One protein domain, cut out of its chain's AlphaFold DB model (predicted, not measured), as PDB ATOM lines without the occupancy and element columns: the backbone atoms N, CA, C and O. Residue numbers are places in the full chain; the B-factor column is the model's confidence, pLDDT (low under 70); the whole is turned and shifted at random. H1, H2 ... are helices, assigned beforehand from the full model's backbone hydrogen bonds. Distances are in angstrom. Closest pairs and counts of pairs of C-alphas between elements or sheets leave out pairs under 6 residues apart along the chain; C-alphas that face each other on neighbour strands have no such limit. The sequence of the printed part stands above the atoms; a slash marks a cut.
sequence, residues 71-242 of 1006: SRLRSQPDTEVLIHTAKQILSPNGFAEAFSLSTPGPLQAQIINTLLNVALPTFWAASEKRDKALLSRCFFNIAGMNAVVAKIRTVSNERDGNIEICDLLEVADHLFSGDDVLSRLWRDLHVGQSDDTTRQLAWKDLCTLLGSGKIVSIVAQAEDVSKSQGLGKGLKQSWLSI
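Overview. This is residues 71 to 242 of the 1006 residues of a protein of Acidomyces richmondensis BFW (UniProt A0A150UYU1). Helices H5 and H6 form a hairpin in the middle, and H9 packs on them, giving a three-helix up-and-down bundle in which each helix runs against the one before. H3 and H4 pack on one side of the hairpin, with H1 and H2 beyond them; H8 packs on residues 142 to 146 of H5 from the other side, with H7 next to it. The printed part has 172 residues with nine named helices, H1 to H9, and no named strand: all helix, compact, radius of gyration of the C-alphas 16.1 A, spans 48 by 38 by 26 A.

Arrangement. Start with H1, residues 71 to 74, which touches H3, residues 106 to 123; the closest C-alphas, Arg 74 and Thr 114, are 6.6 A apart. H2, residues 79 to 90, touches H4, residues 129 to 138, closest at C-alphas 90 and 138, 6.7 A. Next come the hubs H5, residues 142 to 157, and H6, residues 164 to 176, a hairpin at a shallow tilt of 31 degrees, opposite ways, closest at C-alphas 152 and 168, 6.4 A. H3 touches H5 closest at C-alphas 112 and 144, 6.0 A; H4 touches H6 at C-alphas 136 and 171, 5.9 A, about perpendicular at 75 degrees. H7, residues 181 to 192, and H8, residues 196 to 211, a hairpin, only just touch, with 3 pairs of C-alphas within 8 A, closest 189 and 199, 6.7 A. H9, residues 214 to 228, touches H5 closest at C-alphas 156 and 222, 5.2 A. Every O i to N i+4 pair is within hydrogen-bond range in H2 and H4 to H9, and 11 of 14 in H3; H1 is too short for one.

Along the chain. Find C-alpha 71 at (189.950, 269.491, 212.208), where H1 begins. H3 runs 24.3 A with a kink of 26 degrees near residue 117; H5 runs 23.1 A. H9 ends at C-alpha 228, (179.832, 241.242, 236.120).

Size, cuts and confidence. The two farthest C-alphas, Ala 96 and Ser 228, are 49.3 A apart. The printed part has no cut; the link from H2 to H3 is long, 15 residues. Residues 159 to 162 and 230 to 236 are under pLDDT 70.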
ATOM      1  N   SER A  71     190.510 270.037 213.452       86.44
ATOM      2  CA  SER A  71     189.950 269.491 212.208       86.44
ATOM      3  C   SER A  71     190.655 268.196 211.797       86.44
ATOM      4  O   SER A  71     189.984 267.239 211.410       86.44
ATOM      5  N   ARG A  72     191.977 268.112 211.993       86.00
ATOM      6  CA  ARG A  72     192.757 266.885 211.782       86.00
ATOM      7  C   ARG A  72     192.352 265.769 212.738       86.00
ATOM      8  O   ARG A  72     192.110 264.658 212.282       86.00
ATOM      9  N   LEU A  73     192.184 266.048 214.032       86.00
ATOM     10  CA  LEU A  73     191.704 265.045 214.995       86.00
ATOM     11  C   LEU A  73     190.310 264.507 214.636       86.00
ATOM     12  O   LEU A  73     190.055 263.314 214.785       86.00
ATOM     13  N   ARG A  74     189.419 265.360 214.114       86.50
ATOM     14  CA  ARG A  74     188.086 264.941 213.638       86.50
ATOM     15  C   ARG A  74     188.137 264.060 212.394       86.50
ATOM     16  O   ARG A  74     187.222 263.269 212.197       86.50
ATOM     17  N   SER A  75     189.181 264.183 211.577       84.06
ATOM     18  CA  SER A  75     189.350 263.385 210.358       84.06
ATOM     19  C   SER A  75     189.839 261.948 210.593       84.06
ATOM     20  O   SER A  75     190.047 261.244 209.616       84.06
ATOM     21  N   GLN A  76     189.985 261.511 211.856       78.00
ATOM     22  CA  GLN A  76     190.523 260.192 212.239       78.00
ATOM     23  C   GLN A  76     191.908 259.924 211.616       78.00
ATOM     24  O   GLN A  76     192.045 259.081 210.733       78.00
ATOM     25  N   PRO A  77     192.941 260.670 212.043       79.50
ATOM     26  CA  PRO A  77     194.259 260.619 211.422       79.50
ATOM     27  C   PRO A  77     195.016 259.331 211.784       79.50
ATOM     28  O   PRO A  77     194.784 258.767 212.849       79.50
ATOM     29  N   ASP A  78     195.971 258.913 210.948       82.25
ATOM     30  CA  ASP A  78     196.859 257.776 211.244       82.25
ATOM     31  C   ASP A  78     197.634 257.970 212.563       82.25
ATOM     32  O   ASP A  78     197.884 259.100 212.998       82.25
ATOM     33  N   THR A  79     198.081 256.870 213.186       82.19
ATOM     34  CA  THR A  79     198.749 256.870 214.504       82.19
ATOM     35  C   THR A  79     199.914 257.864 214.593       82.19
ATOM     36  O   THR A  79     200.031 258.595 215.576       82.19
ATOM     37  N   GLU A  80     200.750 257.961 213.555       83.00
ATOM     38  CA  GLU A  80     201.879 258.904 213.521       83.00
ATOM     39  C   GLU A  80     201.419 260.370 213.544       83.00
ATOM     40  O   GLU A  80     201.988 261.207 214.254       83.00
ATOM     41  N   VAL A  81     200.346 260.679 212.811       84.50
ATOM     42  CA  VAL A  81     199.762 262.023 212.735       84.50
ATOM     43  C   VAL A  81     199.055 262.374 214.044       84.50
ATOM     44  O   VAL A  81     199.170 263.512 214.506       84.50
ATOM     45  N   LEU A  82     198.385 261.414 214.691       86.44
ATOM     46  CA  LEU A  82     197.793 261.589 216.020       86.44
ATOM     47  C   LEU A  82     198.863 261.930 217.065       86.44
ATOM     48  O   LEU A  82     198.717 262.916 217.789       86.44
ATOM     49  N   ILE A  83     199.956 261.160 217.118       86.00
ATOM     50  CA  ILE A  83     201.057 261.378 218.069       86.00
ATOM     51  C   ILE A  83     201.713 262.740 217.830       86.00
ATOM     52  O   ILE A  83     201.978 263.476 218.783       86.00
ATOM     53  N   HIS A  84     201.964 263.103 216.570       86.56
ATOM     54  CA  HIS A  84     202.536 264.405 216.233       86.56
ATOM     55  C   HIS A  84     201.603 265.553 216.646       86.56
ATOM     56  O   HIS A  84     202.035 266.489 217.316       86.56
ATOM     57  N   THR A  85     200.310 265.446 216.336       87.50
ATOM     58  CA  THR A  85     199.304 266.455 216.705       87.50
ATOM     59  C   THR A  85     199.179 266.585 218.225       87.50
ATOM     60  O   THR A  85     199.142 267.696 218.751       87.50
ATOM     61  N   ALA A  86     199.191 265.475 218.964       87.38
ATOM     62  CA  ALA A  86     199.157 265.485 220.424       87.38
ATOM     63  C   ALA A  86     200.424 266.118 221.038       87.38
ATOM     64  O   ALA A  86     200.318 266.900 221.985       87.38
ATOM     65  N   LYS A  87     201.616 265.877 220.464       88.50
ATOM     66  CA  LYS A  87     202.862 266.576 220.847       88.50
ATOM     67  C   LYS A  87     202.772 268.083 220.613       88.50
ATOM     68  O   LYS A  87     203.218 268.848 221.464       88.50
ATOM     69  N   GLN A  88     202.191 268.502 219.489       88.31
ATOM     70  CA  GLN A  88     201.989 269.921 219.184       88.31
ATOM     71  C   GLN A  88     201.033 270.580 220.180       88.31
ATOM     72  O   GLN A  88     201.368 271.618 220.736       88.31
ATOM     73  N   ILE A  89     199.895 269.946 220.477       88.69
ATOM     74  CA  ILE A  89     198.890 270.455 221.427       88.69
ATOM     75  C   ILE A  89     199.456 270.612 222.847       88.69
ATOM     76  O   ILE A  89     199.066 271.530 223.567       88.69
ATOM     77  N   LEU A  90     200.359 269.721 223.260       86.88
ATOM     78  CA  LEU A  90     200.993 269.755 224.582       86.88
ATOM     79  C   LEU A  90     202.181 270.724 224.678       86.88
ATOM     80  O   LEU A  90     202.644 271.001 225.785       86.88
ATOM     81  N   SER A  91     202.701 271.206 223.549       86.31
ATOM     82  CA  SER A  91     203.832 272.129 223.530       86.31
ATOM     83  C   SER A  91     203.346 273.569 223.734       86.31
ATOM     84  O   SER A  91     202.492 274.021 222.971       86.31
ATOM     85  N   PRO A  92     203.915 274.337 224.684       75.44
ATOM     86  CA  PRO A  92     203.539 275.739 224.888       75.44
ATOM     87  C   PRO A  92     203.829 276.617 223.657       75.44
ATOM     88  O   PRO A  92     203.171 277.632 223.464       75.44
ATOM     89  N   ASN A  93     204.769 276.192 222.801       78.25
ATOM     90  CA  ASN A  93     205.125 276.844 221.536       78.25
ATOM     91  C   ASN A  93     204.699 275.995 220.323       78.25
ATOM     92  O   ASN A  93     205.343 276.027 219.276       78.25
ATOM     93  N   GLY A  94     203.676 275.151 220.481       76.50
ATOM     94  CA  GLY A  94     203.221 274.232 219.436       76.50
ATOM     95  C   GLY A  94     202.542 274.914 218.249       76.50
ATOM     96  O   GLY A  94     202.492 274.334 217.166       76.50
ATOM     97  N   PHE A  95     202.054 276.140 218.443       82.88
ATOM     98  CA  PHE A  95     201.345 276.934 217.444       82.88
ATOM     99  C   PHE A  95     201.887 278.365 217.408       82.88
ATOM    100  O   PHE A  95     202.518 278.825 218.358       82.88
ATOM    101  N   ALA A  96     201.618 279.076 216.310       73.75
ATOM    102  CA  ALA A  96     201.970 280.492 216.184       73.75
ATOM    103  C   ALA A  96     201.163 281.389 217.145       73.75
ATOM    104  O   ALA A  96     201.643 282.437 217.568       73.75
ATOM    105  N   GLU A  97     199.945 280.970 217.495       78.31
ATOM    106  CA  GLU A  97     199.098 281.621 218.493       78.31
ATOM    107  C   GLU A  97     199.314 280.999 219.879       78.31
ATOM    108  O   GLU A  97     199.471 279.783 220.002       78.31
ATOM    109  N   ALA A  98     199.278 281.825 220.932       78.25
ATOM    110  CA  ALA A  98     199.389 281.350 222.308       78.25
ATOM    111  C   ALA A  98     198.211 280.423 222.646       78.25
ATOM    112  O   ALA A  98     197.057 280.851 222.709       78.25
ATOM    113  N   PHE A  99     198.507 279.145 222.875       84.69
ATOM    114  CA  PHE A  99     197.516 278.125 223.185       84.69
ATOM    115  C   PHE A  99     198.021 277.227 224.313       84.69
ATOM    116  O   PHE A  99     199.154 276.754 224.293       84.69
ATOM    117  N   SER A 100     197.151 276.965 225.285       85.56
ATOM    118  CA  SER A 100     197.384 275.982 226.337       85.56
ATOM    119  C   SER A 100     196.131 275.142 226.517       85.56
ATOM    120  O   SER A 100     195.022 275.671 226.620       85.56
ATOM    121  N   LEU A 101     196.310 273.823 226.563       87.25
ATOM    122  CA  LEU A 101     195.217 272.889 226.826       87.25
ATOM    123  C   LEU A 101     194.787 272.904 228.304       87.25
ATOM    124  O   LEU A 101     193.689 272.458 228.627       87.25
ATOM    125  N   SER A 102     195.634 273.423 229.198       83.56
ATOM    126  CA  SER A 102     195.370 273.460 230.639       83.56
ATOM    127  C   SER A 102     194.328 274.508 231.040       83.56
ATOM    128  O   SER A 102     193.775 274.425 232.138       83.56
ATOM    129  N   THR A 103     194.040 275.484 230.171       83.62
ATOM    130  CA  THR A 103     193.080 276.557 230.450       83.62
ATOM    131  C   THR A 103     191.647 276.164 230.077       83.62
ATOM    132  O   THR A 103     191.418 275.494 229.065       83.62
ATOM    133  N   PRO A 104     190.642 276.573 230.872       83.56
ATOM    134  CA  PRO A 104     189.249 276.315 230.542       83.56
ATOM    135  C   PRO A 104     188.820 277.176 229.345       83.56
ATOM    136  O   PRO A 104     188.912 278.401 229.380       83.56
ATOM    137  N   GLY A 105     188.306 276.545 228.289       87.12
ATOM    138  CA  GLY A 105     187.815 277.258 227.112       87.12
ATOM    139  C   GLY A 105     187.048 276.367 226.130       87.12
ATOM    140  O   GLY A 105     187.142 275.137 226.194       87.12
ATOM    141  N   PRO A 106     186.262 276.964 225.214       87.69
ATOM    142  CA  PRO A 106     185.410 276.217 224.294       87.69
ATOM    143  C   PRO A 106     186.222 275.400 223.283       87.69
ATOM    144  O   PRO A 106     185.855 274.267 222.983       87.69
ATOM    145  N   LEU A 107     187.341 275.935 222.782       89.56
ATOM    146  CA  LEU A 107     188.206 275.226 221.837       89.56
ATOM    147  C   LEU A 107     188.915 274.045 222.513       89.56
ATOM    148  O   LEU A 107     188.913 272.940 221.974       89.56
ATOM    149  N   GLN A 108     189.435 274.252 223.726       91.25
ATOM    150  CA  GLN A 108     190.039 273.215 224.562       91.25
ATOM    151  C   GLN A 108     189.038 272.091 224.846       91.25
ATOM    152  O   GLN A 108     189.356 270.923 224.639       91.25
ATOM    153  N   ALA A 109     187.802 272.429 225.228       89.88
ATOM    154  CA  ALA A 109     186.743 271.449 225.460       89.88
ATOM    155  C   ALA A 109     186.404 270.642 224.196       89.88
ATOM    156  O   ALA A 109     186.196 269.432 224.274       89.88
ATOM    157  N   GLN A 110     186.375 271.275 223.016       91.94
ATOM    158  CA  GLN A 110     186.155 270.556 221.758       91.94
ATOM    159  C   GLN A 110     187.321 269.620 221.409       91.94
ATOM    160  O   GLN A 110     187.074 268.507 220.942       91.94
ATOM    161  N   ILE A 111     188.570 270.031 221.655       92.38
ATOM    162  CA  ILE A 111     189.757 269.180 221.465       92.38
ATOM    163  C   ILE A 111     189.692 267.977 222.411       92.38
ATOM    164  O   ILE A 111     189.769 266.842 221.948       92.38
ATOM    165  N   ILE A 112     189.457 268.209 223.706       93.69
ATOM    166  CA  ILE A 112     189.331 267.163 224.732       93.69
ATOM    167  C   ILE A 112     188.222 266.172 224.369       93.69
ATOM    168  O   ILE A 112     188.452 264.967 224.379       93.69
ATOM    169  N   ASN A 113     187.037 266.654 223.985       92.12
ATOM    170  CA  ASN A 113     185.921 265.786 223.597       92.12
ATOM    171  C   ASN A 113     186.206 264.978 222.325       92.12
ATOM    172  O   ASN A 113     185.750 263.841 222.217       92.12
ATOM    173  N   THR A 114     186.947 265.548 221.369       91.38
ATOM    174  CA  THR A 114     187.352 264.834 220.148       91.38
ATOM    175  C   THR A 114     188.380 263.754 220.484       91.38
ATOM    176  O   THR A 114     188.231 262.613 220.057       91.38
ATOM    177  N   LEU A 115     189.375 264.066 221.319       90.75
ATOM    178  CA  LEU A 115     190.346 263.078 221.796       90.75
ATOM    179  C   LEU A 115     189.662 261.948 222.577       90.75
ATOM    180  O   LEU A 115     189.984 260.784 222.365       90.75
ATOM    181  N   LEU A 116     188.692 262.272 223.433       91.50
ATOM    182  CA  LEU A 116     188.014 261.295 224.285       91.50
ATOM    183  C   LEU A 116     187.081 260.361 223.510       91.50
ATOM    184  O   LEU A 116     187.067 259.169 223.783       91.50
ATOM    185  N   ASN A 117     186.292 260.884 222.566       89.94
ATOM    186  CA  ASN A 117     185.268 260.088 221.876       89.94
ATOM    187  C   ASN A 117     185.726 259.518 220.528       89.94
ATOM    188  O   ASN A 117     185.095 258.593 220.027       89.94
ATOM    189  N   VAL A 118     186.778 260.075 219.919       85.56
ATOM    190  CA  VAL A 118     187.269 259.639 218.601       85.56
ATOM    191  C   VAL A 118     188.639 258.982 218.725       85.56
ATOM    192  O   VAL A 118     188.814 257.857 218.263       85.56
ATOM    193  N   ALA A 119     189.608 259.645 219.361       84.75
ATOM    194  CA  ALA A 119     190.972 259.118 219.412       84.75
ATOM    195  C   ALA A 119     191.120 257.959 220.412       84.75
ATOM    196  O   ALA A 119     191.745 256.949 220.098       84.75
ATOM    197  N   LEU A 120     190.523 258.067 221.601       87.75
ATOM    198  CA  LEU A 120     190.687 257.053 222.641       87.75
ATOM    199  C   LEU A 120     190.124 255.677 222.225       87.75
ATOM    200  O   LEU A 120     190.907 254.729 222.220       87.75
ATOM    201  N   PRO A 121     188.858 255.535 221.775       86.38
ATOM    202  CA  PRO A 121     188.314 254.217 221.430       86.38
ATOM    203  C   PRO A 121     189.001 253.580 220.214       86.38
ATOM    204  O   PRO A 121     189.044 252.360 220.090       86.38
ATOM    205  N   THR A 122     189.542 254.405 219.311       84.00
ATOM    206  CA  THR A 122     190.131 253.943 218.046       84.00
ATOM    207  C   THR A 122     191.590 253.512 218.206       84.00
ATOM    208  O   THR A 122     192.003 252.512 217.623       84.00
ATOM    209  N   PHE A 123     192.387 254.247 218.989       82.62
ATOM    210  CA  PHE A 123     193.846 254.081 219.010       82.62
ATOM    211  C   PHE A 123     194.389 253.484 220.312       82.62
ATOM    212  O   PHE A 123     195.511 252.975 220.310       82.62
ATOM    213  N   TRP A 124     193.641 253.512 221.422       87.75
ATOM    214  CA  TRP A 124     194.184 253.161 222.741       87.75
ATOM    215  C   TRP A 124     194.672 251.712 222.836       87.75
ATOM    216  O   TRP A 124     195.797 251.473 223.280       87.75
ATOM    217  N   ALA A 125     193.883 250.750 222.349       83.62
ATOM    218  CA  ALA A 125     194.239 249.330 222.375       83.62
ATOM    219  C   ALA A 125     195.498 249.000 221.546       83.62
ATOM    220  O   ALA A 125     196.249 248.095 221.904       83.62
ATOM    221  N   ALA A 126     195.744 249.746 220.463       83.81
ATOM    222  CA  ALA A 126     196.883 249.555 219.562       83.81
ATOM    223  C   ALA A 126     198.123 250.396 219.936       83.81
ATOM    224  O   ALA A 126     199.172 250.247 219.313       83.81
ATOM    225  N   SER A 127     198.014 251.283 220.931       85.56
ATOM    226  CA  SER A 127     199.075 252.224 221.308       85.56
ATOM    227  C   SER A 127     200.127 251.597 222.227       85.56
ATOM    228  O   SER A 127     199.807 250.871 223.174       85.56
ATOM    229  N   GLU A 128     201.400 251.948 222.016       86.50
ATOM    230  CA  GLU A 128     202.480 251.589 222.937       86.50
ATOM    231  C   GLU A 128     202.388 252.368 224.261       86.50
ATOM    232  O   GLU A 128     201.753 253.418 224.357       86.50
ATOM    233  N   LYS A 129     203.104 251.910 225.299       84.75
ATOM    234  CA  LYS A 129     203.129 252.571 226.622       84.75
ATOM    235  C   LYS A 129     203.488 254.061 226.556       84.75
ATOM    236  O   LYS A 129     202.946 254.853 227.323       84.75
ATOM    237  N   ARG A 130     204.411 254.448 225.665       85.56
ATOM    238  CA  ARG A 130     204.822 255.854 225.499       85.56
ATOM    239  C   ARG A 130     203.698 256.704 224.912       85.56
ATOM    240  O   ARG A 130     203.463 257.807 225.397       85.56
ATOM    241  N   ASP A 131     202.989 256.168 223.927       86.31
ATOM    242  CA  ASP A 131     201.904 256.868 223.242       86.31
ATOM    243  C   ASP A 131     200.663 256.956 224.131       86.31
ATOM    244  O   ASP A 131     200.061 258.022 224.234       86.31
ATOM    245  N   LYS A 132     200.357 255.897 224.894       88.44
ATOM    246  CA  LYS A 132     199.334 255.925 225.954       88.44
ATOM    247  C   LYS A 132     199.616 257.002 227.003       88.44
ATOM    248  O   LYS A 132     198.713 257.754 227.372       88.44
ATOM    249  N   ALA A 133     200.865 257.123 227.461       87.31
ATOM    250  CA  ALA A 133     201.257 258.167 228.409       87.31
ATOM    251  C   ALA A 133     201.120 259.575 227.804       87.31
ATOM    252  O   ALA A 133     200.679 260.506 228.481       87.31
ATOM    253  N   LEU A 134     201.459 259.734 226.522       88.94
ATOM    254  CA  LEU A 134     201.333 260.997 225.802       88.94
ATOM    255  C   LEU A 134     199.868 261.410 225.607       88.94
ATOM    256  O   LEU A 134     199.516 262.550 225.900       88.94
ATOM    257  N   LEU A 135     199.009 260.481 225.185       89.56
ATOM    258  CA  LEU A 135     197.568 260.702 225.050       89.56
ATOM    259  C   LEU A 135     196.914 260.998 226.404       89.56
ATOM    260  O   LEU A 135     196.130 261.938 226.513       89.56
ATOM    261  N   SER A 136     197.293 260.270 227.461       91.38
ATOM    262  CA  SER A 136     196.829 260.549 228.831       91.38
ATOM    263  C   SER A 136     197.187 261.966 229.265       91.38
ATOM    264  O   SER A 136     196.378 262.656 229.880       91.38
ATOM    265  N   ARG A 137     198.378 262.449 228.897       89.88
ATOM    266  CA  ARG A 137     198.827 263.804 229.226       89.88
ATOM    267  C   ARG A 137     197.966 264.892 228.577       89.88
ATOM    268  O   ARG A 137     197.824 265.953 229.173       89.88
ATOM    269  N   CYS A 138     197.324 264.633 227.434       92.12
ATOM    270  CA  CYS A 138     196.338 265.556 226.856       92.12
ATOM    271  C   CYS A 138     195.086 265.718 227.737       92.12
ATOM    272  O   CYS A 138     194.439 266.761 227.698       92.12
ATOM    273  N   PHE A 139     194.750 264.729 228.566       93.56
ATOM    274  CA  PHE A 139     193.638 264.820 229.517       93.56
ATOM    275  C   PHE A 139     194.059 265.341 230.898       93.56
ATOM    276  O   PHE A 139     193.195 265.540 231.752       93.56
ATOM    277  N   PHE A 140     195.355 265.593 231.126       92.44
ATOM    278  CA  PHE A 140     195.892 266.123 232.384       92.44
ATOM    279  C   PHE A 140     195.604 267.628 232.520       92.44
ATOM    280  O   PHE A 140     196.479 268.481 232.425       92.44
ATOM    281  N   ASN A 141     194.330 267.961 232.673       91.44
ATOM    282  CA  ASN A 141     193.811 269.291 232.967       91.44
ATOM    283  C   ASN A 141     192.410 269.147 233.580       91.44
ATOM    284  O   ASN A 141     191.790 268.084 233.507       91.44
ATOM    285  N   ILE A 142     191.885 270.217 234.181       91.88
ATOM    286  CA  ILE A 142     190.633 270.158 234.957       91.88
ATOM    287  C   ILE A 142     189.443 269.718 234.086       91.88
ATOM    288  O   ILE A 142     188.615 268.917 234.527       91.88
ATOM    289  N   ALA A 143     189.357 270.199 232.843       91.50
ATOM    290  CA  ALA A 143     188.287 269.826 231.918       91.50
ATOM    291  C   ALA A 143     188.421 268.370 231.433       91.50
ATOM    292  O   ALA A 143     187.429 267.646 231.390       91.50
ATOM    293  N   GLY A 144     189.640 267.924 231.128       93.00
ATOM    294  CA  GLY A 144     189.964 266.574 230.671       93.00
ATOM    295  C   GLY A 144     189.681 265.516 231.727       93.00
ATOM    296  O   GLY A 144     188.986 264.544 231.444       93.00
ATOM    297  N   MET A 145     190.116 265.746 232.965       93.56
ATOM    298  CA  MET A 145     189.853 264.836 234.085       93.56
ATOM    299  C   MET A 145     188.352 264.711 234.369       93.56
ATOM    300  O   MET A 145     187.847 263.602 234.544       93.56
ATOM    301  N   ASN A 146     187.617 265.830 234.352       93.31
ATOM    302  CA  ASN A 146     186.158 265.807 234.477       93.31
ATOM    303  C   ASN A 146     185.493 265.046 233.321       93.31
ATOM    304  O   ASN A 146     184.583 264.257 233.565       93.31
ATOM    305  N   ALA A 147     185.948 265.254 232.082       94.19
ATOM    306  CA  ALA A 147     185.403 264.584 230.905       94.19
ATOM    307  C   ALA A 147     185.622 263.064 230.957       94.19
ATOM    308  O   ALA A 147     184.677 262.314 230.721       94.19
ATOM    309  N   VAL A 148     186.818 262.604 231.346       94.69
ATOM    310  CA  VAL A 148     187.124 261.172 231.519       94.69
ATOM    311  C   VAL A 148     186.233 260.553 232.597       94.69
ATOM    312  O   VAL A 148     185.575 259.548 232.341       94.69
ATOM    313  N   VAL A 149     186.124 261.174 233.777       94.69
ATOM    314  CA  VAL A 149     185.275 260.660 234.869       94.69
ATOM    315  C   VAL A 149     183.791 260.659 234.481       94.69
ATOM    316  O   VAL A 149     183.068 259.708 234.787       94.69
ATOM    317  N   ALA A 150     183.323 261.690 233.775       93.75
ATOM    318  CA  ALA A 150     181.959 261.742 233.260       93.75
ATOM    319  C   ALA A 150     181.698 260.629 232.237       93.75
ATOM    320  O   ALA A 150     180.659 259.976 232.313       93.75
ATOM    321  N   LYS A 151     182.651 260.370 231.335       92.56
ATOM    322  CA  LYS A 151     182.558 259.310 230.329       92.56
ATOM    323  C   LYS A 151     182.571 257.915 230.956       92.56
ATOM    324  O   LYS A 151     181.751 257.084 230.580       92.56
ATOM    325  N   ILE A 152     183.407 257.669 231.971       92.12
ATOM    326  CA  ILE A 152     183.363 256.415 232.745       92.12
ATOM    327  C   ILE A 152     181.956 256.206 233.307       92.12
ATOM    328  O   ILE A 152     181.376 255.135 233.144       92.12
ATOM    329  N   ARG A 153     181.363 257.245 233.908       92.44
ATOM    330  CA  ARG A 153     180.003 257.167 234.453       92.44
ATOM    331  C   ARG A 153     178.948 256.888 233.382       92.44
ATOM    332  O   ARG A 153     178.029 256.123 233.653       92.44
ATOM    333  N   THR A 154     179.028 257.522 232.209       91.12
ATOM    334  CA  THR A 154     178.043 257.295 231.139       91.12
ATOM    335  C   THR A 154     178.128 255.870 230.616       91.12
ATOM    336  O   THR A 154     177.109 255.190 230.607       91.12
ATOM    337  N   VAL A 155     179.335 255.392 230.295       87.69
ATOM    338  CA  VAL A 155     179.532 254.039 229.750       87.69
ATOM    339  C   VAL A 155     179.188 252.971 230.797       87.69
ATOM    340  O   VAL A 155     178.596 251.956 230.464       87.69
ATOM    341  N   SER A 156     179.441 253.222 232.087       86.19
ATOM    342  CA  SER A 156     179.071 252.285 233.167       86.19
ATOM    343  C   SER A 156     177.560 252.156 233.397       86.19
ATOM    344  O   SER A 156     177.118 251.204 234.036       86.19
ATOM    345  N   ASN A 157     176.757 253.124 232.942       84.38
ATOM    346  CA  ASN A 157     175.294 253.050 233.024       84.38
ATOM    347  C   ASN A 157     174.670 252.389 231.786       84.38
ATOM    348  O   ASN A 157     173.489 252.031 231.813       84.38
ATOM    349  N   GLU A 158     175.431 252.257 230.704       80.56
ATOM    350  CA  GLU A 158     175.006 251.560 229.498       80.56
ATOM    351  C   GLU A 158     175.102 250.044 229.741       80.56
ATOM    352  O   GLU A 158     176.020 249.548 230.389       80.56
ATOM    353  N   ARG A 159     174.086 249.289 229.302       57.62
ATOM    354  CA  ARG A 159     173.957 247.851 229.620       57.62
ATOM    355  C   ARG A 159     174.906 246.958 228.813       57.62
ATOM    356  O   ARG A 159     175.083 245.797 229.182       57.62
ATOM    357  N   ASP A 160     175.504 247.495 227.756       59.12
ATOM    358  CA  ASP A 160     176.370 246.757 226.846       59.12
ATOM    359  C   ASP A 160     177.824 246.848 227.315       59.12
ATOM    360  O   ASP A 160     178.369 247.928 227.542       59.12
ATOM    361  N   GLY A 161     178.444 245.686 227.524       54.12
ATOM    362  CA  GLY A 161     179.802 245.594 228.042       54.12
ATOM    363  C   GLY A 161     180.837 246.039 227.028       54.12
ATOM    364  O   GLY A 161     181.237 245.266 226.159       54.12
ATOM    365  N   ASN A 162     181.289 247.283 227.168       65.94
ATOM    366  CA  ASN A 162     182.287 247.867 226.288       65.94
ATOM    367  C   ASN A 162     183.699 247.710 226.865       65.94
ATOM    368  O   ASN A 162     183.985 248.113 227.994       65.94
ATOM    369  N   ILE A 163     184.614 247.209 226.026       73.31
ATOM    370  CA  ILE A 163     186.076 247.244 226.235       73.31
ATOM    371  C   ILE A 163     186.543 248.673 226.588       73.31
ATOM    372  O   ILE A 163     187.456 248.844 227.391       73.31
ATOM    373  N   GLU A 164     185.823 249.686 226.091       83.94
ATOM    374  CA  GLU A 164     186.008 251.113 226.384       83.94
ATOM    375  C   GLU A 164     186.067 251.431 227.892       83.94
ATOM    376  O   GLU A 164     186.807 252.328 228.292       83.94
ATOM    377  N   ILE A 165     185.357 250.691 228.760       86.75
ATOM    378  CA  ILE A 165     185.428 250.900 230.220       86.75
ATOM    379  C   ILE A 165     186.834 250.590 230.743       86.75
ATOM    380  O   ILE A 165     187.365 251.345 231.556       86.75
ATOM    381  N   CYS A 166     187.452 249.501 230.280       85.69
ATOM    382  CA  CYS A 166     188.786 249.101 230.729       85.69
ATOM    383  C   CYS A 166     189.841 250.120 230.286       85.69
ATOM    384  O   CYS A 166     190.700 250.500 231.084       85.69
ATOM    385  N   ASP A 167     189.720 250.614 229.055       88.31
ATOM    386  CA  ASP A 167     190.598 251.647 228.505       88.31
ATOM    387  C   ASP A 167     190.473 252.959 229.293       88.31
ATOM    388  O   ASP A 167     191.476 253.549 229.697       88.31
ATOM    389  N   LEU A 168     189.245 253.392 229.599       90.75
ATOM    390  CA  LEU A 168     188.996 254.597 230.397       90.75
ATOM    391  C   LEU A 168     189.495 254.469 231.844       90.75
ATOM    392  O   LEU A 168     189.988 255.450 232.407       90.75
ATOM    393  N   LEU A 169     189.390 253.283 232.450       90.06
ATOM    394  CA  LEU A 169     189.949 253.006 233.776       90.06
ATOM    395  C   LEU A 169     191.484 253.062 233.765       90.06
ATOM    396  O   LEU A 169     192.073 253.622 234.688       90.06
ATOM    397  N   GLU A 170     192.132 252.558 232.710       89.50
ATOM    398  CA  GLU A 170     193.584 252.676 232.521       89.50
ATOM    399  C   GLU A 170     194.003 254.146 232.346       89.50
ATOM    400  O   GLU A 170     194.986 254.582 232.948       89.50
ATOM    401  N   VAL A 171     193.250 254.947 231.582       91.88
ATOM    402  CA  VAL A 171     193.489 256.400 231.454       91.88
ATOM    403  C   VAL A 171     193.350 257.101 232.805       91.88
ATOM    404  O   VAL A 171     194.200 257.918 233.160       91.88
ATOM    405  N   ALA A 172     192.302 256.789 233.573       92.50
ATOM    406  CA  ALA A 172     192.102 257.366 234.899       92.50
ATOM    407  C   ALA A 172     193.274 257.032 235.837       92.50
ATOM    408  O   ALA A 172     193.780 257.928 236.511       92.50
ATOM    409  N   ASP A 173     193.762 255.790 235.828       91.00
ATOM    410  CA  ASP A 173     194.922 255.389 236.629       91.00
ATOM    411  C   ASP A 173     196.167 256.226 236.287       91.00
ATOM    412  O   ASP A 173     196.800 256.789 237.180       91.00
ATOM    413  N   HIS A 174     196.458 256.430 234.996       90.00
ATOM    414  CA  HIS A 174     197.563 257.294 234.566       90.00
ATOM    415  C   HIS A 174     197.377 258.756 235.006       90.00
ATOM    416  O   HIS A 174     198.334 259.375 235.473       90.00
ATOM    417  N   LEU A 175     196.164 259.307 234.886       92.44
ATOM    418  CA  LEU A 175     195.866 260.710 235.206       92.44
ATOM    419  C   LEU A 175     196.015 261.046 236.686       92.44
ATOM    420  O   LEU A 175     196.521 262.116 237.027       92.44
ATOM    421  N   PHE A 176     195.555 260.150 237.554       92.69
ATOM    422  CA  PHE A 176     195.587 260.351 238.999       92.69
ATOM    423  C   PHE A 176     196.845 259.754 239.650       92.69
ATOM    424  O   PHE A 176     197.027 259.891 240.854       92.69
ATOM    425  N   SER A 177     197.747 259.125 238.890       90.25
ATOM    426  CA  SER A 177     199.007 258.601 239.430       90.25
ATOM    427  C   SER A 177     200.018 259.707 239.783       90.25
ATOM    428  O   SER A 177     200.229 260.658 239.030       90.25
ATOM    429  N   GLY A 178     200.693 259.551 240.929       90.19
ATOM    430  CA  GLY A 178     201.769 260.439 241.391       90.19
ATOM    431  C   GLY A 178     201.382 261.386 242.533       90.19
ATOM    432  O   GLY A 178     200.205 261.577 242.838       90.19
ATOM    433  N   ASP A 179     202.396 261.973 243.171       91.56
ATOM    434  CA  ASP A 179     202.242 262.792 244.392       91.56
ATOM    435  C   ASP A 179     202.258 264.299 244.103       91.56
ATOM    436  O   ASP A 179     202.031 265.116 244.988       91.56
ATOM    437  N   ASP A 180     202.509 264.669 242.851       92.12
ATOM    438  CA  ASP A 180     202.646 266.037 242.367       92.12
ATOM    439  C   ASP A 180     201.480 266.470 241.458       92.12
ATOM    440  O   ASP A 180     201.495 267.588 240.936       92.12
ATOM    441  N   VAL A 181     200.459 265.621 241.286       94.06
ATOM    442  CA  VAL A 181     199.306 265.858 240.401       94.06
ATOM    443  C   VAL A 181     198.629 267.183 240.738       94.06
ATOM    444  O   VAL A 181     198.455 268.035 239.865       94.06
ATOM    445  N   LEU A 182     198.306 267.393 242.016       94.38
ATOM    446  CA  LEU A 182     197.649 268.618 242.473       94.38
ATOM    447  C   LEU A 182     198.525 269.858 242.249       94.38
ATOM    448  O   LEU A 182     198.025 270.883 241.794       94.38
ATOM    449  N   SER A 183     199.825 269.756 242.534       92.00
ATOM    450  CA  SER A 183     200.767 270.872 242.393       92.00
ATOM    451  C   SER A 183     200.942 271.305 240.935       92.00
ATOM    452  O   SER A 183     200.951 272.501 240.641       92.00
ATOM    453  N   ARG A 184     200.993 270.340 240.004       92.06
ATOM    454  CA  ARG A 184     201.064 270.601 238.562       92.06
ATOM    455  C   ARG A 184     199.786 271.264 238.057       92.06
ATOM    456  O   ARG A 184     199.878 272.301 237.413       92.06
ATOM    457  N   LEU A 185     198.612 270.730 238.407       92.56
ATOM    458  CA  LEU A 185     197.322 271.315 238.012       92.56
ATOM    459  C   LEU A 185     197.142 272.737 238.553       92.56
ATOM    460  O   LEU A 185     196.687 273.616 237.825       92.56
ATOM    461  N   TRP A 186     197.516 272.969 239.814       91.69
ATOM    462  CA  TRP A 186     197.447 274.293 240.426       91.69
ATOM    463  C   TRP A 186     198.361 275.287 239.699       91.69
ATOM    464  O   TRP A 186     197.905 276.364 239.313       91.69
ATOM    465  N   ARG A 187     199.620 274.907 239.432       88.94
ATOM    466  CA  ARG A 187     200.589 275.756 238.721       88.94
ATOM    467  C   ARG A 187     200.163 276.038 237.283       88.94
ATOM    468  O   ARG A 187     200.204 277.188 236.862       88.94
ATOM    469  N   ASP A 188     199.735 275.022 236.542       88.06
ATOM    470  CA  ASP A 188     199.339 275.171 235.139       88.06
ATOM    471  C   ASP A 188     198.104 276.075 234.999       88.06
ATOM    472  O   ASP A 188     198.032 276.883 234.072       88.06
ATOM    473  N   LEU A 189     197.167 276.006 235.953       87.62
ATOM    474  CA  LEU A 189     196.019 276.908 236.013       87.62
ATOM    475  C   LEU A 189     196.446 278.358 236.305       87.62
ATOM    476  O   LEU A 189     195.941 279.279 235.667       87.62
ATOM    477  N   HIS A 190     197.383 278.565 237.235       84.31
ATOM    478  CA  HIS A 190     197.859 279.899 237.620       84.31
ATOM    479  C   HIS A 190     198.758 280.556 236.567       84.31
ATOM    480  O   HIS A 190     198.731 281.776 236.426       84.31
ATOM    481  N   VAL A 191     199.536 279.768 235.821       83.50
ATOM    482  CA  VAL A 191     200.379 280.259 234.720       83.50
ATOM    483  C   VAL A 191     199.552 280.503 233.458       83.50
ATOM    484  O   VAL A 191     199.805 281.463 232.735       83.50
ATOM    485  N   GLY A 192     198.577 279.635 233.171       75.06
ATOM    486  CA  GLY A 192     197.808 279.682 231.929       75.06
ATOM    487  C   GLY A 192     196.644 280.674 231.927       75.06
ATOM    488  O   GLY A 192     196.309 281.190 230.862       75.06
ATOM    489  N   GLN A 193     196.012 280.938 233.078       77.00
ATOM    490  CA  GLN A 193     194.782 281.730 233.159       77.00
ATOM    491  C   GLN A 193     195.017 283.085 233.836       77.00
ATOM    492  O   GLN A 193     195.297 283.157 235.030       77.00
ATOM    493  N   SER A 194     194.841 284.172 233.079       74.31
ATOM    494  CA  SER A 194     195.014 285.542 233.586       74.31
ATOM    495  C   SER A 194     193.788 286.100 234.316       74.31
ATOM    496  O   SER A 194     193.921 287.037 235.096       74.31
ATOM    497  N   ASP A 195     192.591 285.567 234.049       85.75
ATOM    498  CA  ASP A 195     191.358 285.993 234.715       85.75
ATOM    499  C   ASP A 195     191.128 285.207 236.015       85.75
ATOM    500  O   ASP A 195     190.973 283.984 236.022       85.75
ATOM    501  N   ASP A 196     191.082 285.940 237.126       84.25
ATOM    502  CA  ASP A 196     190.952 285.376 238.466       84.25
ATOM    503  C   ASP A 196     189.590 284.700 238.691       84.25
ATOM    504  O   ASP A 196     189.499 283.678 239.372       84.25
ATOM    505  N   THR A 197     188.518 285.206 238.073       86.62
ATOM    506  CA  THR A 197     187.171 284.652 238.284       86.62
ATOM    507  C   THR A 197     187.025 283.262 237.669       86.62
ATOM    508  O   THR A 197     186.573 282.323 238.331       86.62
ATOM    509  N   THR A 198     187.471 283.094 236.424       86.38
ATOM    510  CA  THR A 198     187.508 281.792 235.746       86.38
ATOM    511  C   THR A 198     188.485 280.827 236.408       86.38
ATOM    512  O   THR A 198     188.164 279.643 236.541       86.38
ATOM    513  N   ARG A 199     189.628 281.316 236.903       89.56
ATOM    514  CA  ARG A 199     190.580 280.524 237.698       89.56
ATOM    515  C   ARG A 199     189.942 279.970 238.974       89.56
ATOM    516  O   ARG A 199     189.990 278.762 239.203       89.56
ATOM    517  N   GLN A 200     189.280 280.812 239.768       89.06
ATOM    518  CA  GLN A 200     188.607 280.385 241.000       89.06
ATOM    519  C   GLN A 200     187.464 279.394 240.739       89.06
ATOM    520  O   GLN A 200     187.259 278.467 241.526       89.06
ATOM    521  N   LEU A 201     186.705 279.572 239.652       90.75
ATOM    522  CA  LEU A 201     185.654 278.630 239.248       90.75
ATOM    523  C   LEU A 201     186.244 277.269 238.868       90.75
ATOM    524  O   LEU A 201     185.817 276.251 239.412       90.75
ATOM    525  N   ALA A 202     187.284 277.249 238.030       90.50
ATOM    526  CA  ALA A 202     187.962 276.015 237.639       90.50
ATOM    527  C   ALA A 202     188.573 275.288 238.850       90.50
ATOM    528  O   ALA A 202     188.442 274.068 238.978       90.50
ATOM    529  N   TRP A 203     189.176 276.024 239.789       92.50
ATOM    530  CA  TRP A 203     189.696 275.444 241.027       92.50
ATOM    531  C   TRP A 203     188.588 274.864 241.919       92.50
ATOM    532  O   TRP A 203     188.717 273.751 242.438       92.50
ATOM    533  N   LYS A 204     187.460 275.572 242.066       92.56
ATOM    534  CA  LYS A 204     186.280 275.072 242.794       92.56
ATOM    535  C   LYS A 204     185.736 273.790 242.177       92.56
ATOM    536  O   LYS A 204     185.359 272.888 242.935       92.56
ATOM    537  N   ASP A 205     185.722 273.698 240.853       92.12
ATOM    538  CA  ASP A 205     185.304 272.504 240.121       92.12
ATOM    539  C   ASP A 205     186.263 271.342 240.373       92.12
ATOM    540  O   ASP A 205     185.810 270.261 240.757       92.12
ATOM    541  N   LEU A 206     187.580 271.562 240.303       93.44
ATOM    542  CA  LEU A 206     188.572 270.544 240.667       93.44
ATOM    543  C   LEU A 206     188.402 270.082 242.123       93.44
ATOM    544  O   LEU A 206     188.389 268.882 242.402       93.44
ATOM    545  N   CYS A 207     188.172 271.014 243.050       93.81
ATOM    546  CA  CYS A 207     187.880 270.689 244.443       93.81
ATOM    547  C   CYS A 207     186.595 269.866 244.590       93.81
ATOM    548  O   CYS A 207     186.491 269.057 245.512       93.81
ATOM    549  N   THR A 208     185.577 270.079 243.740       92.94
ATOM    550  CA  THR A 208     184.376 269.225 243.757       92.94
ATOM    551  C   THR A 208     184.711 267.839 243.236       92.94
ATOM    552  O   THR A 208     184.298 266.863 243.848       92.94
ATOM    553  N   LEU A 209     185.469 267.735 242.146       93.06
ATOM    554  CA  LEU A 209     185.822 266.462 241.533       93.06
ATOM    555  C   LEU A 209     186.612 265.589 242.518       93.06
ATOM    556  O   LEU A 209     186.205 264.460 242.793       93.06
ATOM    557  N   LEU A 210     187.673 266.146 243.110       94.38
ATOM    558  CA  LEU A 210     188.563 265.421 244.016       94.38
ATOM    559  C   LEU A 210     187.942 265.167 245.400       94.38
ATOM    560  O   LEU A 210     188.107 264.085 245.962       94.38
ATOM    561  N   GLY A 211     187.221 266.151 245.950       90.75
ATOM    562  CA  GLY A 211     186.733 266.136 247.332       90.75
ATOM    563  C   GLY A 211     185.303 265.622 247.539       90.75
ATOM    564  O   GLY A 211     184.856 265.578 248.678       90.75
ATOM    565  N   SER A 212     184.559 265.258 246.483       88.62
ATOM    566  CA  SER A 212     183.157 264.794 246.602       88.62
ATOM    567  C   SER A 212     182.975 263.279 246.703       88.62
ATOM    568  O   SER A 212     181.850 262.819 246.878       88.62
ATOM    569  N   GLY A 213     184.040 262.492 246.534       88.75
ATOM    570  CA  GLY A 213     183.969 261.026 246.511       88.75
ATOM    571  C   GLY A 213     183.410 260.450 245.205       88.75
ATOM    572  O   GLY A 213     183.372 259.233 245.048       88.75
ATOM    573  N   LYS A 214     183.039 261.309 244.239       91.56
ATOM    574  CA  LYS A 214     182.507 260.902 242.930       91.56
ATOM    575  C   LYS A 214     183.451 259.976 242.173       91.56
ATOM    576  O   LYS A 214     182.980 258.991 241.619       91.56
ATOM    577  N   ILE A 215     184.754 260.276 242.160       94.31
ATOM    578  CA  ILE A 215     185.756 259.438 241.481       94.31
ATOM    579  C   ILE A 215     185.710 258.016 242.046       94.31
ATOM    580  O   ILE A 215     185.499 257.079 241.287       94.31
ATOM    581  N   VAL A 216     185.797 257.880 243.373       94.06
ATOM    582  CA  VAL A 216     185.770 256.581 244.060       94.06
ATOM    583  C   VAL A 216     184.503 255.802 243.713       94.06
ATOM    584  O   VAL A 216     184.587 254.652 243.293       94.06
ATOM    585  N   SER A 217     183.328 256.438 243.807       93.38
ATOM    586  CA  SER A 217     182.056 255.770 243.506       93.38
ATOM    587  C   SER A 217     181.904 255.380 242.034       93.38
ATOM    588  O   SER A 217     181.400 254.302 241.741       93.38
ATOM    589  N   ILE A 218     182.329 256.247 241.106       94.06
ATOM    590  CA  ILE A 218     182.183 256.019 239.661       94.06
ATOM    591  C   ILE A 218     183.142 254.918 239.208       94.06
ATOM    592  O   ILE A 218     182.742 254.039 238.454       94.06
ATOM    593  N   VAL A 219     184.388 254.942 239.687       93.38
ATOM    594  CA  VAL A 219     185.391 253.922 239.365       93.38
ATOM    595  C   VAL A 219     185.000 252.572 239.967       93.38
ATOM    596  O   VAL A 219     185.060 251.569 239.264       93.38
ATOM    597  N   ALA A 220     184.519 252.534 241.216       91.75
ATOM    598  CA  ALA A 220     184.016 251.300 241.823       91.75
ATOM    599  C   ALA A 220     182.835 250.708 241.032       91.75
ATOM    600  O   ALA A 220     182.850 249.524 240.705       91.75
ATOM    601  N   GLN A 221     181.857 251.539 240.645       91.12
ATOM    602  CA  GLN A 221     180.734 251.106 239.805       91.12
ATOM    603  C   GLN A 221     181.219 250.545 238.458       91.12
ATOM    604  O   GLN A 221     180.752 249.493 238.027       91.12
ATOM    605  N   ALA A 222     182.154 251.231 237.799       89.44
ATOM    606  CA  ALA A 222     182.707 250.811 236.514       89.44
ATOM    607  C   ALA A 222     183.435 249.460 236.601       89.44
ATOM    608  O   ALA A 222     183.272 248.599 235.733       89.44
ATOM    609  N   GLU A 223     184.212 249.249 237.665       88.44
ATOM    610  CA  GLU A 223     184.884 247.975 237.922       88.44
ATOM    611  C   GLU A 223     183.895 246.835 238.179       88.44
ATOM    612  O   GLU A 223     184.091 245.735 237.661       88.44
ATOM    613  N   ASP A 224     182.831 247.079 238.946       87.06
ATOM    614  CA  ASP A 224     181.808 246.069 239.232       87.06
ATOM    615  C   ASP A 224     181.035 245.670 237.968       87.06
ATOM    616  O   ASP A 224     180.822 244.479 237.725       87.06
ATOM    617  N   VAL A 225     180.693 246.639 237.111       86.25
ATOM    618  CA  VAL A 225     180.076 246.379 235.799       86.25
ATOM    619  C   VAL A 225     181.011 245.534 234.928       86.25
ATOM    620  O   VAL A 225     180.596 244.479 234.441       86.25
ATOM    621  N   SER A 226     182.290 245.909 234.824       82.75
ATOM    622  CA  SER A 226     183.299 245.159 234.055       82.75
ATOM    623  C   SER A 226     183.498 243.720 234.568       82.75
ATOM    624  O   SER A 226     183.591 242.771 233.779       82.75
ATOM    625  N   LYS A 227     183.488 243.516 235.894       81.44
ATOM    626  CA  LYS A 227     183.551 242.179 236.515       81.44
ATOM    627  C   LYS A 227     182.303 241.351 236.213       81.44
ATOM    628  O   LYS A 227     182.437 240.189 235.831       81.44
ATOM    629  N   SER A 228     181.111 241.937 236.344       77.56
ATOM    630  CA  SER A 228     179.832 241.242 236.120       77.56
ATOM    631  C   SER A 228     179.667 240.725 234.686       77.56
ATOM    632  O   SER A 228     179.049 239.687 234.466       77.56
ATOM    633  N   GLN A 229     180.280 241.406 233.717       74.31
ATOM    634  CA  GLN A 229     180.219 241.070 232.293       74.31
ATOM    635  C   GLN A 229     181.357 240.140 231.834       74.31
ATOM    636  O   GLN A 229     181.471 239.841 230.648       74.31
ATOM    637  N   GLY A 230     182.221 239.670 232.743       67.88
ATOM    638  CA  GLY A 230     183.311 238.742 232.416       67.88
ATOM    639  C   GLY A 230     184.495 239.363 231.659       67.88
ATOM    640  O   GLY A 230     185.449 238.647 231.352       67.88
ATOM    641  N   LEU A 231     184.473 240.680 231.419       64.56
ATOM    642  CA  LEU A 231     185.578 241.468 230.851       64.56
ATOM    643  C   LEU A 231     186.738 241.630 231.860       64.56
ATOM    644  O   LEU A 231     187.877 241.877 231.473       64.56
ATOM    645  N   GLY A 232     186.465 241.418 233.154       55.31
ATOM    646  CA  GLY A 232     187.390 241.597 234.278       55.31
ATOM    647  C   GLY A 232     188.283 240.407 234.666       55.31
ATOM    648  O   GLY A 232     188.833 240.425 235.770       55.31
ATOM    649  N   LYS A 233     188.451 239.361 233.838       51.00
ATOM    650  CA  LYS A 233     189.363 238.236 234.159       51.00
ATOM    651  C   LYS A 233     190.828 238.710 234.182       51.00
ATOM    652  O   LYS A 233     191.526 238.637 233.178       51.00
ATOM    653  N   GLY A 234     191.294 239.182 235.341       55.75
ATOM    654  CA  GLY A 234     192.685 239.592 235.591       55.75
ATOM    655  C   GLY A 234     192.898 241.075 235.921       55.75
ATOM    656  O   GLY A 234     194.023 241.454 236.249       55.75
ATOM    657  N   LEU A 235     191.853 241.909 235.887       60.56
ATOM    658  CA  LEU A 235     191.938 243.308 236.317       60.56
ATOM    659  C   LEU A 235     192.013 243.376 237.848       60.56
ATOM    660  O   LEU A 235     191.064 243.031 238.553       60.56
ATOM    661  N   LYS A 236     193.170 243.800 238.368       68.56
ATOM    662  CA  LYS A 236     193.322 244.134 239.788       68.56
ATOM    663  C   LYS A 236     192.437 245.340 240.097       68.56
ATOM    664  O   LYS A 236     192.410 246.282 239.314       68.56
ATOM    665  N   GLN A 237     191.750 245.302 241.237       79.31
ATOM    666  CA  GLN A 237     190.989 246.442 241.745       79.31
ATOM    667  C   GLN A 237     191.881 247.692 241.774       79.31
ATOM    668  O   GLN A 237     192.981 247.645 242.338       79.31
ATOM    669  N   SER A 238     191.440 248.790 241.154       85.88
ATOM    670  CA  SER A 238     192.204 250.036 241.143       85.88
ATOM    671  C   SER A 238     192.193 250.661 242.530       85.88
ATOM    672  O   SER A 238     191.175 250.666 243.224       85.88
ATOM    673  N   TRP A 239     193.310 251.272 242.920       91.12
ATOM    674  CA  TRP A 239     193.397 252.066 244.145       91.12
ATOM    675  C   TRP A 239     192.425 253.260 244.134       91.12
ATOM    676  O   TRP A 239     192.043 253.736 245.202       91.12
ATOM    677  N   LEU A 240     191.975 253.706 242.952       92.00
ATOM    678  CA  LEU A 240     190.963 254.751 242.787       92.00
ATOM    679  C   LEU A 240     189.568 254.322 243.267       92.00
ATOM    680  O   LEU A 240     188.810 255.179 243.715       92.00
ATOM    681  N   SER A 241     189.229 253.028 243.213       91.38
ATOM    682  CA  SER A 241     187.952 252.505 243.736       91.38
ATOM    683  C   SER A 241     187.955 252.346 245.262       91.38
ATOM    684  O   SER A 241     186.898 252.247 245.884       91.38
ATOM    685  N   ILE A 242     189.139 252.343 245.886       91.62
ATOM    686  CA  ILE A 242     189.305 252.110 247.320       91.62
ATOM    687  C   ILE A 242     189.437 253.455 248.038       91.62
ATOM    688  O   ILE A 242     190.480 254.111 248.002       91.62
TER     689      ILE A 242